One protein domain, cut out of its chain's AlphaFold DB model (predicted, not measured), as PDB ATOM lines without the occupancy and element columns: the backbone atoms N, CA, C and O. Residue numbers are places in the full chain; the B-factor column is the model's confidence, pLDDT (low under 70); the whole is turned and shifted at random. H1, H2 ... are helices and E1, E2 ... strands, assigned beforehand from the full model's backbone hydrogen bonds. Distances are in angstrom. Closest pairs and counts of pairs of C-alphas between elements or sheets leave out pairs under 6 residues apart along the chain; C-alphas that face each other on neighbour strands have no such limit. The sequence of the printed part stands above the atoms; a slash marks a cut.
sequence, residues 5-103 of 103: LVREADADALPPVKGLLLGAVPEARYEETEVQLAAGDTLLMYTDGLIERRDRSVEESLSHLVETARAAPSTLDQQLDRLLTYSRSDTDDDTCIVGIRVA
ATOM      1  N   LEU A   5     213.979 251.865 176.575       96.38
ATOM      2  CA  LEU A   5     215.052 252.854 176.566       96.38
ATOM      3  C   LEU A   5     214.875 253.769 175.357       96.38
ATOM      4  O   LEU A   5     214.832 253.296 174.226       96.38
ATOM      5  N   VAL A   6     214.809 255.075 175.603       94.88
ATOM      6  CA  VAL A   6     214.805 256.120 174.579       94.88
ATOM      7  C   VAL A   6     216.177 256.781 174.560       94.88
ATOM      8  O   VAL A   6     216.635 257.288 175.589       94.88
ATOM      9  N   ARG A   7     216.817 256.794 173.392       92.50
ATOM     10  CA  ARG A   7     218.122 257.410 173.149       92.50
ATOM     11  C   ARG A   7     218.051 258.252 171.885       92.50
ATOM     12  O   ARG A   7     217.770 257.739 170.808       92.50
ATOM     13  N   GLU A   8     218.328 259.546 172.019       86.88
ATOM     14  CA  GLU A   8     218.186 260.521 170.931       86.88
ATOM     15  C   GLU A   8     216.768 260.502 170.320       86.88
ATOM     16  O   GLU A   8     215.819 260.939 170.969       86.88
ATOM     17  N   ALA A   9     216.624 260.010 169.086       84.50
ATOM     18  CA  ALA A   9     215.348 259.847 168.382       84.50
ATOM     19  C   ALA A   9     214.907 258.374 168.277       84.50
ATOM     20  O   ALA A   9     213.914 258.063 167.613       84.50
ATOM     21  N   ASP A  10     215.662 257.467 168.896       91.50
ATOM     22  CA  ASP A  10     215.414 256.034 168.895       91.50
ATOM     23  C   ASP A  10     214.779 255.592 170.218       91.50
ATOM     24  O   ASP A  10     214.992 256.199 171.269       91.50
ATOM     25  N   ALA A  11     213.980 254.532 170.161       94.31
ATOM     26  CA  ALA A  11     213.417 253.900 171.340       94.31
ATOM     27  C   ALA A  11     213.304 252.403 171.100       94.31
ATOM     28  O   ALA A  11     212.777 251.997 170.066       94.31
ATOM     29  N   ASP A  12     213.733 251.603 172.071       95.38
ATOM     30  CA  ASP A  12     213.686 250.147 171.991       95.38
ATOM     31  C   ASP A  12     213.366 249.529 173.351       95.38
ATOM     32  O   ASP A  12     213.774 250.023 174.405       95.38
ATOM     33  N   ALA A  13     212.637 248.415 173.327       94.88
ATOM     34  CA  ALA A  13     212.443 247.598 174.513       94.88
ATOM     35  C   ALA A  13     213.758 246.897 174.884       94.88
ATOM     36  O   ALA A  13     214.406 246.272 174.041       94.88
ATOM     37  N   LEU A  14     214.141 246.968 176.157       94.81
ATOM     38  CA  LEU A  14     215.287 246.228 176.668       94.81
ATOM     39  C   LEU A  14     215.011 244.715 176.628       94.81
ATOM     40  O   LEU A  14     213.857 244.292 176.743       94.81
ATOM     41  N   PRO A  15     216.049 243.870 176.504       91.88
ATOM     42  CA  PRO A  15     215.872 242.427 176.572       91.88
ATOM     43  C   PRO A  15     215.163 242.027 177.876       91.88
ATOM     44  O   PRO A  15     215.580 242.464 178.953       91.88
ATOM     45  N   PRO A  16     214.106 241.198 177.817       86.38
ATOM     46  CA  PRO A  16     213.412 240.777 179.019       86.38
ATOM     47  C   PRO A  16     214.329 239.898 179.869       86.38
ATOM     48  O   PRO A  16     214.924 238.936 179.376       86.38
ATOM     49  N   VAL A  17     214.393 240.198 181.163       85.06
ATOM     50  CA  VAL A  17     215.004 239.299 182.142       85.06
ATOM     51  C   VAL A  17     214.010 238.187 182.432       85.06
ATOM     52  O   VAL A  17     212.849 238.445 182.763       85.06
ATOM     53  N   LYS A  18     214.432 236.938 182.249       80.69
ATOM     54  CA  LYS A  18     213.570 235.790 182.528       80.69
ATOM     55  C   LYS A  18     213.473 235.610 184.038       80.69
ATOM     56  O   LYS A  18     214.466 235.684 184.750       80.69
ATOM     57  N   GLY A  19     212.272 235.340 184.525       82.25
ATOM     58  CA  GLY A  19     212.038 235.128 185.945       82.25
ATOM     59  C   GLY A  19     210.612 234.683 186.209       82.25
ATOM     60  O   GLY A  19     209.728 234.848 185.366       82.25
ATOM     61  N   LEU A  20     210.399 234.084 187.377       85.38
ATOM     62  CA  LEU A  20     209.065 233.775 187.879       85.38
ATOM     63  C   LEU A  20     208.504 234.977 188.637       85.38
ATOM     64  O   LEU A  20     209.252 235.834 189.102       85.38
ATOM     65  N   LEU A  21     207.179 235.020 188.787       88.06
ATOM     66  CA  LEU A  21     206.545 235.979 189.684       88.06
ATOM     67  C   LEU A  21     207.043 235.770 191.115       88.06
ATOM     68  O   LEU A  21     207.192 234.633 191.580       88.06
ATOM     69  N   LEU A  22     207.258 236.884 191.812       89.88
ATOM     70  CA  LEU A  22     207.699 236.867 193.196       89.88
ATOM     71  C   LEU A  22     206.731 236.047 194.059       89.88
ATOM     72  O   LEU A  22     205.526 236.276 194.047       89.88
ATOM     73  N   GLY A  23     207.268 235.081 194.807       90.56
ATOM     74  CA  GLY A  23     206.489 234.236 195.717       90.56
ATOM     75  C   GLY A  23     205.752 233.061 195.063       90.56
ATOM     76  O   GLY A  23     205.146 232.275 195.785       90.56
ATOM     77  N   ALA A  24     205.830 232.882 193.738       91.94
ATOM     78  CA  ALA A  24     205.208 231.737 193.065       91.94
ATOM     79  C   ALA A  24     205.888 230.396 193.406       91.94
ATOM     80  O   ALA A  24     205.228 229.360 193.463       91.94
ATOM     81  N   VAL A  25     207.206 230.413 193.637       92.56
ATOM     82  CA  VAL A  25     208.004 229.250 194.055       92.56
ATOM     83  C   VAL A  25     208.971 229.695 195.161       92.56
ATOM     84  O   VAL A  25     209.703 230.664 194.935       92.56
ATOM     85  N   PRO A  26     209.010 229.032 196.335       88.88
ATOM     86  CA  PRO A  26     209.827 229.478 197.471       88.88
ATOM     87  C   PRO A  26     211.331 229.536 197.175       88.88
ATOM     88  O   PRO A  26     212.029 230.411 197.677       88.88
ATOM     89  N   GLU A  27     211.831 228.634 196.331       91.06
ATOM     90  CA  GLU A  27     213.250 228.514 195.979       91.06
ATOM     91  C   GLU A  27     213.606 229.174 194.635       91.06
ATOM     92  O   GLU A  27     214.675 228.907 194.076       91.06
ATOM     93  N   ALA A  28     212.722 230.017 194.086       90.00
ATOM     94  CA  ALA A  28     212.996 230.734 192.844       90.00
ATOM     95  C   ALA A  28     214.259 231.602 192.975       90.00
ATOM     96  O   ALA A  28     214.427 232.356 193.935       90.00
ATOM     97  N   ARG A  29     215.138 231.510 191.974       88.12
ATOM     98  CA  ARG A  29     216.268 232.426 191.798       88.12
ATOM     99  C   ARG A  29     215.890 233.463 190.752       88.12
ATOM    100  O   ARG A  29     215.328 233.101 189.721       88.12
ATOM    101  N   TYR A  30     216.206 234.719 191.029       88.69
ATOM    102  CA  TYR A  30     215.976 235.834 190.118       88.69
ATOM    103  C   TYR A  30     217.288 236.185 189.431       88.69
ATOM    104  O   TYR A  30     218.350 236.146 190.054       88.69
ATOM    105  N   GLU A  31     217.201 236.470 188.140       89.44
ATOM    106  CA  GLU A  31     218.320 236.970 187.356       89.44
ATOM    107  C   GLU A  31     218.277 238.497 187.330       89.44
ATOM    108  O   GLU A  31     217.218 239.108 187.478       89.44
ATOM    109  N   GLU A  32     219.439 239.102 187.122       89.88
ATOM    110  CA  GLU A  32     219.598 240.541 186.971       89.88
ATOM    111  C   GLU A  32     220.350 240.813 185.668       89.88
ATOM    112  O   GLU A  32     221.211 240.033 185.249       89.88
ATOM    113  N   THR A  33     220.013 241.921 185.014       91.19
ATOM    114  CA  THR A  33     220.760 242.444 183.870       91.19
ATOM    115  C   THR A  33     221.064 243.913 184.099       91.19
ATOM    116  O   THR A  33     220.340 244.618 184.802       91.19
ATOM    117  N   GLU A  34     222.149 244.377 183.492       93.94
ATOM    118  CA  GLU A  34     222.607 245.753 183.615       93.94
ATOM    119  C   GLU A  34     222.573 246.443 182.253       93.94
ATOM    120  O   GLU A  34     222.876 245.845 181.216       93.94
ATOM    121  N   VAL A  35     222.225 247.727 182.262       93.81
ATOM    122  CA  VAL A  35     222.293 248.603 181.093       93.81
ATOM    123  C   VAL A  35     222.950 249.917 181.495       93.81
ATOM    124  O   VAL A  35     222.580 250.536 182.492       93.81
ATOM    125  N   GLN A  36     223.937 250.355 180.715       95.69
ATOM    126  CA  GLN A  36     224.587 251.642 180.931       95.69
ATOM    127  C   GLN A  36     223.773 252.753 180.261       95.69
ATOM    128  O   GLN A  36     223.618 252.763 179.036       95.69
ATOM    129  N   LEU A  37     223.302 253.705 181.067       95.69
ATOM    130  CA  LEU A  37     222.651 254.923 180.590       95.69
ATOM    131  C   LEU A  37     223.687 256.034 180.373       95.69
ATOM    132  O   LEU A  37     224.651 256.155 181.138       95.69
ATOM    133  N   ALA A  38     223.477 256.836 179.334       95.75
ATOM    134  CA  ALA A  38     224.240 258.033 179.002       95.75
ATOM    135  C   ALA A  38     223.401 259.301 179.235       95.75
ATOM    136  O   ALA A  38     222.177 259.238 179.340       95.75
ATOM    137  N   ALA A  39     224.053 260.464 179.306       94.56
ATOM    138  CA  ALA A  39     223.349 261.742 179.395       94.56
ATOM    139  C   ALA A  39     222.385 261.917 178.208       94.56
ATOM    140  O   ALA A  39     222.753 261.667 177.060       94.56
ATOM    141  N   GLY A  40     221.154 262.339 178.492       91.62
ATOM    142  CA  GLY A  40     220.066 262.438 177.518       91.62
ATOM    143  C   GLY A  40     219.213 261.172 177.375       91.62
ATOM    144  O   GLY A  40     218.092 261.275 176.874       91.62
ATOM    145  N   ASP A  41     219.672 260.009 177.853       94.94
ATOM    146  CA  ASP A  41     218.868 258.784 177.827       94.94
ATOM    147  C   ASP A  41     217.639 258.921 178.739       94.94
ATOM    148  O   ASP A  41     217.695 259.509 179.827       94.94
ATOM    149  N   THR A  42     216.521 258.339 178.304       95.25
ATOM    150  CA  THR A  42     215.308 258.194 179.115       95.25
ATOM    151  C   THR A  42     214.924 256.722 179.231       95.25
ATOM    152  O   THR A  42     214.687 256.063 178.224       95.25
ATOM    153  N   LEU A  43     214.827 256.212 180.457       95.94
ATOM    154  CA  LEU A  43     214.317 254.875 180.754       95.94
ATOM    155  C   LEU A  43     212.844 254.965 181.162       95.94
ATOM    156  O   LEU A  43     212.492 255.738 182.053       95.94
ATOM    157  N   LEU A  44     212.001 254.157 180.525       95.56
ATOM    158  CA  LEU A  44     210.566 254.060 180.774       95.56
ATOM    159  C   LEU A  44     210.230 252.682 181.345       95.56
ATOM    160  O   LEU A  44     210.546 251.652 180.748       95.56
ATOM    161  N   MET A  45     209.550 252.666 182.485       95.38
ATOM    162  CA  MET A  45     209.016 251.469 183.136       95.38
ATOM    163  C   MET A  45     207.518 251.650 183.348       95.38
ATOM    164  O   MET A  45     207.056 252.767 183.569       95.38
ATOM    165  N   TYR A  46     206.751 250.572 183.255       93.31
ATOM    166  CA  TYR A  46     205.295 250.653 183.257       93.31
ATOM    167  C   TYR A  46     204.652 249.333 183.676       93.31
ATOM    168  O   TYR A  46     205.285 248.273 183.612       93.31
ATOM    169  N   THR A  47     203.393 249.416 184.099       90.94
ATOM    170  CA  THR A  47     202.530 248.251 184.326       90.94
ATOM    171  C   THR A  47     201.882 247.787 183.024       90.94
ATOM    172  O   THR A  47     201.780 248.532 182.048       90.94
ATOM    173  N   ASP A  48     201.450 246.534 183.001       87.19
ATOM    174  CA  ASP A  48     200.631 245.942 181.939       87.19
ATOM    175  C   ASP A  48     199.348 246.719 181.668       87.19
ATOM    176  O   ASP A  48     199.017 246.904 180.496       87.19
ATOM    177  N   GLY A  49     198.731 247.306 182.694       89.06
ATOM    178  CA  GLY A  49     197.620 248.247 182.541       89.06
ATOM    179  C   GLY A  49     197.867 249.387 181.538       89.06
ATOM    180  O   GLY A  49     196.910 249.911 180.985       89.06
ATOM    181  N   LEU A  50     199.123 249.744 181.219       87.75
ATOM    182  CA  LEU A  50     199.436 250.744 180.188       87.75
ATOM    183  C   LEU A  50     199.267 250.225 178.748       87.75
ATOM    184  O   LEU A  50     198.959 250.998 177.842       87.75
ATOM    185  N   ILE A  51     199.523 248.940 178.494       85.38
ATOM    186  CA  ILE A  51     199.621 248.403 177.126       85.38
ATOM    187  C   ILE A  51     198.656 247.254 176.839       85.38
ATOM    188  O   ILE A  51     198.392 246.958 175.671       85.38
ATOM    189  N   GLU A  52     198.126 246.592 177.861       81.38
ATOM    190  CA  GLU A  52     197.233 245.464 177.673       81.38
ATOM    191  C   GLU A  52     195.892 245.889 177.083       81.38
ATOM    192  O   GLU A  52     195.291 246.915 177.415       81.38
ATOM    193  N   ARG A  53     195.435 245.065 176.144       75.88
ATOM    194  CA  ARG A  53     194.181 245.231 175.429       75.88
ATOM    195  C   ARG A  53     193.592 243.865 175.151       75.88
ATOM    196  O   ARG A  53     194.311 242.934 174.807       75.88
ATOM    197  N   ARG A  54     192.266 243.756 175.216       72.50
ATOM    198  CA  ARG A  54     191.566 242.493 174.930       72.50
ATOM    199  C   ARG A  54     191.619 242.097 173.452       72.50
ATOM    200  O   ARG A  54     191.462 240.923 173.132       72.50
ATOM    201  N   ASP A  55     191.806 243.068 172.559       78.94
ATOM    202  CA  ASP A  55     191.741 242.910 171.104       78.94
ATOM    203  C   ASP A  55     193.109 242.931 170.401       78.94
ATOM    204  O   ASP A  55     193.152 242.876 169.172       78.94
ATOM    205  N   ARG A  56     194.219 243.028 171.148       78.00
ATOM    206  CA  ARG A  56     195.583 243.087 170.597       78.00
ATOM    207  C   ARG A  56     196.561 242.269 171.419       78.00
ATOM    208  O   ARG A  56     196.383 242.099 172.621       78.00
ATOM    209  N   SER A  57     197.611 241.796 170.763       85.12
ATOM    210  CA  SER A  57     198.723 241.149 171.457       85.12
ATOM    211  C   SER A  57     199.559 242.162 172.247       85.12
ATOM    212  O   SER A  57     199.625 243.349 171.914       85.12
ATOM    213  N   VAL A  58     200.238 241.677 173.288       82.50
ATOM    214  CA  VAL A  58     201.174 242.477 174.091       82.50
ATOM    215  C   VAL A  58     202.318 243.000 173.218       82.50
ATOM    216  O   VAL A  58     202.741 244.142 173.383       82.50
ATOM    217  N   GLU A  59     202.785 242.207 172.253       87.31
ATOM    218  CA  GLU A  59     203.838 242.583 171.307       87.31
ATOM    219  C   GLU A  59     203.434 243.755 170.399       87.31
ATOM    220  O   GLU A  59     204.224 244.681 170.187       87.31
ATOM    221  N   GLU A  60     202.203 243.758 169.881       87.75
ATOM    222  CA  GLU A  60     201.678 244.869 169.075       87.75
ATOM    223  C   GLU A  60     201.543 246.149 169.905       87.75
ATOM    224  O   GLU A  60     201.931 247.231 169.455       87.75
ATOM    225  N   SER A  61     201.024 246.041 171.129       87.62
ATOM    226  CA  SER A  61     200.897 247.192 172.023       87.62
ATOM    227  C   SER A  61     202.255 247.735 172.472       87.62
ATOM    228  O   SER A  61     202.433 248.953 172.540       87.62
ATOM    229  N   LEU A  62     203.236 246.861 172.719       89.69
ATOM    230  CA  LEU A  62     204.617 247.252 173.002       89.69
ATOM    231  C   LEU A  62     205.239 248.001 171.821       89.69
ATOM    232  O   LEU A  62     205.859 249.044 172.012       89.69
ATOM    233  N   SER A  63     205.035 247.502 170.602       90.50
ATOM    234  CA  SER A  63     205.530 248.156 169.386       90.50
ATOM    235  C   SER A  63     204.947 249.566 169.245       90.50
ATOM    236  O   SER A  63     205.680 250.524 169.011       90.50
ATOM    237  N   HIS A  64     203.647 249.728 169.503       89.56
ATOM    238  CA  HIS A  64     202.988 251.035 169.506       89.56
ATOM    239  C   HIS A  64     203.513 251.974 170.609       89.56
ATOM    240  O   HIS A  64     203.676 253.177 170.379       89.56
ATOM    241  N   LEU A  65     203.789 251.449 171.809       90.19
ATOM    242  CA  LEU A  65     204.401 252.220 172.895       90.19
ATOM    243  C   LEU A  65     205.784 252.738 172.481       90.19
ATOM    244  O   LEU A  65     206.064 253.927 172.628       90.19
ATOM    245  N   VAL A  66     206.618 251.857 171.922       92.69
ATOM    246  CA  VAL A  66     207.954 252.185 171.418       92.69
ATOM    247  C   VAL A  66     207.882 253.261 170.331       92.69
ATOM    248  O   VAL A  66     208.578 254.271 170.421       92.69
ATOM    249  N   GLU A  67     206.998 253.110 169.344       91.38
ATOM    250  CA  GLU A  67     206.790 254.116 168.294       91.38
ATOM    251  C   GLU A  67     206.360 255.476 168.862       91.38
ATOM    252  O   GLU A  67     206.866 256.519 168.446       91.38
ATOM    253  N   THR A  68     205.465 255.479 169.853       90.31
ATOM    254  CA  THR A  68     205.010 256.712 170.512       90.31
ATOM    255  C   THR A  68     206.146 257.372 171.301       90.31
ATOM    256  O   THR A  68     206.259 258.600 171.304       90.31
ATOM    257  N   ALA A  69     207.012 256.572 171.931       90.81
ATOM    258  CA  ALA A  69     208.139 257.043 172.729       90.81
ATOM    259  C   ALA A  69     209.243 257.714 171.891       90.81
ATOM    260  O   ALA A  69     209.870 258.650 172.392       90.81
ATOM    261  N   ARG A  70     209.441 257.297 170.626       87.19
ATOM    262  CA  ARG A  70     210.423 257.892 169.687       87.19
ATOM    263  C   ARG A  70     210.191 259.385 169.449       87.19
ATOM    264  O   ARG A  70     211.131 260.148 169.245       87.19
ATOM    265  N   ALA A  71     208.935 259.827 169.474       72.94
ATOM    266  CA  ALA A  71     208.575 261.222 169.256       72.94
ATOM    267  C   ALA A  71     208.699 262.031 170.562       72.94
ATOM    268  O   ALA A  71     207.685 262.387 171.170       72.94
ATOM    269  N   ALA A  72     209.931 262.311 170.996       65.94
ATOM    270  CA  ALA A  72     210.200 262.976 172.270       65.94
ATOM    271  C   ALA A  72     209.728 264.452 172.286       65.94
ATOM    272  O   ALA A  72     210.197 265.266 171.484       65.94
ATOM    273  N   PRO A  73     208.815 264.832 173.201       68.00
ATOM    274  CA  PRO A  73     208.557 266.228 173.554       68.00
ATOM    275  C   PRO A  73     209.771 266.862 174.252       68.00
ATOM    276  O   PRO A  73     210.728 266.177 174.616       68.00
ATOM    277  N   SER A  74     209.734 268.175 174.489       75.12
ATOM    278  CA  SER A  74     210.882 268.896 175.056       75.12
ATOM    279  C   SER A  74     211.183 268.543 176.520       75.12
ATOM    280  O   SER A  74     212.316 268.733 176.962       75.12
ATOM    281  N   THR A  75     210.223 267.993 177.274       90.00
ATOM    282  CA  THR A  75     210.400 267.599 178.684       90.00
ATOM    283  C   THR A  75     209.975 266.153 178.949       90.00
ATOM    284  O   THR A  75     209.248 265.549 178.160       90.00
ATOM    285  N   LEU A  76     210.457 265.581 180.062       91.69
ATOM    286  CA  LEU A  76     210.087 264.228 180.489       91.69
ATOM    287  C   LEU A  76     208.592 264.142 180.821       91.69
ATOM    288  O   LEU A  76     207.923 263.243 180.328       91.69
ATOM    289  N   ASP A  77     208.057 265.112 181.561       93.19
ATOM    290  CA  ASP A  77     206.641 265.136 181.952       93.19
ATOM    291  C   ASP A  77     205.711 265.106 180.734       93.19
ATOM    292  O   ASP A  77     204.810 264.278 180.653       93.19
ATOM    293  N   GLN A  78     205.998 265.923 179.714       92.25
ATOM    294  CA  GLN A  78     205.228 265.922 178.467       92.25
ATOM    295  C   GLN A  78     205.325 264.587 177.723       92.25
ATOM    296  O   GLN A  78     204.377 264.186 177.046       92.25
ATOM    297  N   GLN A  79     206.471 263.906 177.806       91.56
ATOM    298  CA  GLN A  79     206.637 262.579 177.223       91.56
ATOM    299  C   GLN A  79     205.743 261.564 177.938       91.56
ATOM    300  O   GLN A  79     205.040 260.816 177.267       91.56
ATOM    301  N   LEU A  80     205.723 261.573 179.271       93.12
ATOM    302  CA  LEU A  80     204.884 260.676 180.066       93.12
ATOM    303  C   LEU A  80     203.391 260.946 179.834       93.12
ATOM    304  O   LEU A  80     202.650 260.008 179.550       93.12
ATOM    305  N   ASP A  81     202.969 262.214 179.833       91.69
ATOM    306  CA  ASP A  81     201.587 262.611 179.526       91.69
ATOM    307  C   ASP A  81     201.159 262.149 178.131       91.69
ATOM    308  O   ASP A  81     200.046 261.653 177.932       91.69
ATOM    309  N   ARG A  82     202.052 262.280 177.143       90.00
ATOM    310  CA  ARG A  82     201.810 261.797 175.783       90.00
ATOM    311  C   ARG A  82     201.636 260.282 175.765       90.00
ATOM    312  O   ARG A  82     200.692 259.797 175.146       90.00
ATOM    313  N   LEU A  83     202.531 259.543 176.419       90.56
ATOM    314  CA  LEU A  83     202.457 258.085 176.486       90.56
ATOM    315  C   LEU A  83     201.153 257.631 177.141       90.56
ATOM    316  O   LEU A  83     200.497 256.758 176.587       90.56
ATOM    317  N   LEU A  84     200.721 258.275 178.226       89.06
ATOM    318  CA  LEU A  84     199.431 258.003 178.864       89.06
ATOM    319  C   LEU A  84     198.248 258.348 177.948       89.06
ATOM    320  O   LEU A  84     197.338 257.542 177.785       89.06
ATOM    321  N   THR A  85     198.277 259.503 177.280       87.38
ATOM    322  CA  THR A  85     197.193 259.951 176.385       87.38
ATOM    323  C   THR A  85     196.999 259.021 175.184       87.38
ATOM    324  O   THR A  85     195.873 258.809 174.730       87.38
ATOM    325  N   TYR A  86     198.093 258.494 174.631       84.56
ATOM    326  CA  TYR A  86     198.060 257.588 173.480       84.56
ATOM    327  C   TYR A  86     198.104 256.109 173.869       84.56
ATOM    328  O   TYR A  86     197.917 255.254 172.995       84.56
ATOM    329  N   SER A  87     198.288 255.799 175.154       75.75
ATOM    330  CA  SER A  87     197.999 254.476 175.685       75.75
ATOM    331  C   SER A  87     196.498 254.244 175.555       75.75
ATOM    332  O   SER A  87     195.671 255.003 176.052       75.75
ATOM    333  N   ARG A  88     196.132 253.249 174.752       66.62
ATOM    334  CA  ARG A  88     194.739 252.841 174.553       66.62
ATOM    335  C   ARG A  88     194.509 251.541 175.306       66.62
ATOM    336  O   ARG A  88     194.137 250.556 174.667       66.62
ATOM    337  N   SER A  89     194.836 251.512 176.595       66.06
ATOM    338  CA  SER A  89     194.503 250.365 177.429       66.06
ATOM    339  C   SER A  89     192.986 250.206 177.491       66.06
ATOM    340  O   SER A  89     192.234 251.182 177.484       66.06
ATOM    341  N   ASP A  90     192.539 248.956 177.438       65.88
ATOM    342  CA  ASP A  90     191.120 248.577 177.501       65.88
ATOM    343  C   ASP A  90     190.935 247.503 178.581       65.88
ATOM    344  O   ASP A  90     190.307 246.455 178.390       65.88
ATOM    345  N   THR A  91     191.607 247.728 179.709       65.44
ATOM    346  CA  THR A  91     191.604 246.862 180.884       65.44
ATOM    347  C   THR A  91     191.063 247.639 182.081       65.44
ATOM    348  O   THR A  91     191.224 248.853 182.170       65.44
ATOM    349  N   ASP A  92     190.422 246.934 183.015       72.62
ATOM    350  CA  ASP A  92     190.030 247.487 184.323       72.62
ATOM    351  C   ASP A  92     191.234 247.528 185.295       72.62
ATOM    352  O   ASP A  92     191.048 247.482 186.510       72.62
ATOM    353  N   ASP A  93     192.461 247.530 184.765       80.88
ATOM    354  CA  ASP A  93     193.695 247.382 185.536       80.88
ATOM    355  C   ASP A  93     194.396 248.726 185.767       80.88
ATOM    356  O   ASP A  93     194.231 249.691 185.013       80.88
ATOM    357  N   ASP A  94     195.207 248.787 186.817       86.69
ATOM    358  CA  ASP A  94     195.881 250.011 187.225       86.69
ATOM    359  C   ASP A  94     197.005 250.382 186.243       86.69
ATOM    360  O   ASP A  94     197.976 249.652 186.009       86.69
ATOM    361  N   THR A  95     196.909 251.588 185.684       89.00
ATOM    362  CA  THR A  95     197.931 252.138 184.788       89.00
ATOM    363  C   THR A  95     198.953 252.955 185.571       89.00
ATOM    364  O   THR A  95     198.619 253.962 186.195       89.00
ATOM    365  N   CYS A  96     200.222 252.565 185.484       91.25
ATOM    366  CA  CYS A  96     201.344 253.306 186.044       91.25
ATOM    367  C   CYS A  96     202.484 253.398 185.026       91.25
ATOM    368  O   CYS A  96     202.809 252.423 184.344       91.25
ATOM    369  N   ILE A  97     203.115 254.571 184.953       94.44
ATOM    370  CA  ILE A  97     204.329 254.806 184.177       94.44
ATOM    371  C   ILE A  97     205.346 255.575 185.020       94.44
ATOM    372  O   ILE A  97     205.007 256.517 185.735       94.44
ATOM    373  N   VAL A  98     206.608 255.173 184.915       96.44
ATOM    374  CA  VAL A  98     207.755 255.815 185.554       96.44
ATOM    375  C   VAL A  98     208.787 256.128 184.480       96.44
ATOM    376  O   VAL A  98     209.244 255.233 183.768       96.44
ATOM    377  N   GLY A  99     209.163 257.401 184.380       95.50
ATOM    378  CA  GLY A  99     210.247 257.866 183.521       95.50
ATOM    379  C   GLY A  99     211.445 258.329 184.337       95.50
ATOM    380  O   GLY A  99     211.287 259.038 185.328       95.50
ATOM    381  N   ILE A 100     212.648 257.968 183.898       95.69
ATOM    382  CA  ILE A 100     213.913 258.449 184.461       95.69
ATOM    383  C   ILE A 100     214.736 259.022 183.315       95.69
ATOM    384  O   ILE A 100     215.021 258.302 182.363       95.69
ATOM    385  N   ARG A 101     215.134 260.294 183.405       94.00
ATOM    386  CA  ARG A 101     216.018 260.935 182.424       94.00
ATOM    387  C   ARG A 101     217.362 261.260 183.055       94.00
ATOM    388  O   ARG A 101     217.407 261.876 184.118       94.00
ATOM    389  N   VAL A 102     218.440 260.862 182.389       94.62
ATOM    390  CA  VAL A 102     219.803 261.187 182.818       94.62
ATOM    391  C   VAL A 102     220.160 262.577 182.294       94.62
ATOM    392  O   VAL A 102     220.068 262.823 181.089       94.62
ATOM    393  N   ALA A 103     220.524 263.483 183.202       85.56
ATOM    394  CA  ALA A 103     220.917 264.862 182.906       85.56
ATOM    395  C   ALA A 103     222.440 265.023 182.843       85.56
ATOM    396  O   ALA A 103     223.134 264.319 183.611       85.56
TER     397      ALA A 103
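AT A GLANCE: This is residues 5 to 103 of the 103 residues of the protein "SpoIIE family protein phosphatase" of Streptomyces sp. SID2955 (UniProt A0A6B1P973). What shape? H1 and H2 cover one face of an antiparallel sheet, E2 E1 E3 E4, in two layers, and residues 14 to 41 loop far out. What parts? Under half of the 99 printed residues are in named elements, mixed in class. It is only just compact, close to loose: the radius of gyration of the C-alphas is 14.8 A.

HOW THE PARTS SIT: Which strands pair? E1, residues 5 to 7, and E2, residues 10 to 13, form a hairpin, N 5 and O 12 being 2.9 A apart. Which helices? H1, residues 58 to 70, and H2, residues 76 to 86, form a helical hairpin, every O i to N i+4 pair being within hydrogen-bond range.

IN THESE COORDINATES: What follows? E3, residues 42 to 46, begins at C-alpha 42, (215.308, 258.194, 179.115). And last? E4, residues 97 to 101, ends at C-alpha 101, (216.018, 260.935, 182.424).

THE WHOLE: How large? Without a cut, the printed part spans 45 by 35 by 19 A. Low confidence? Residues 72 to 73 and 88 to 91 have pLDDT under 70.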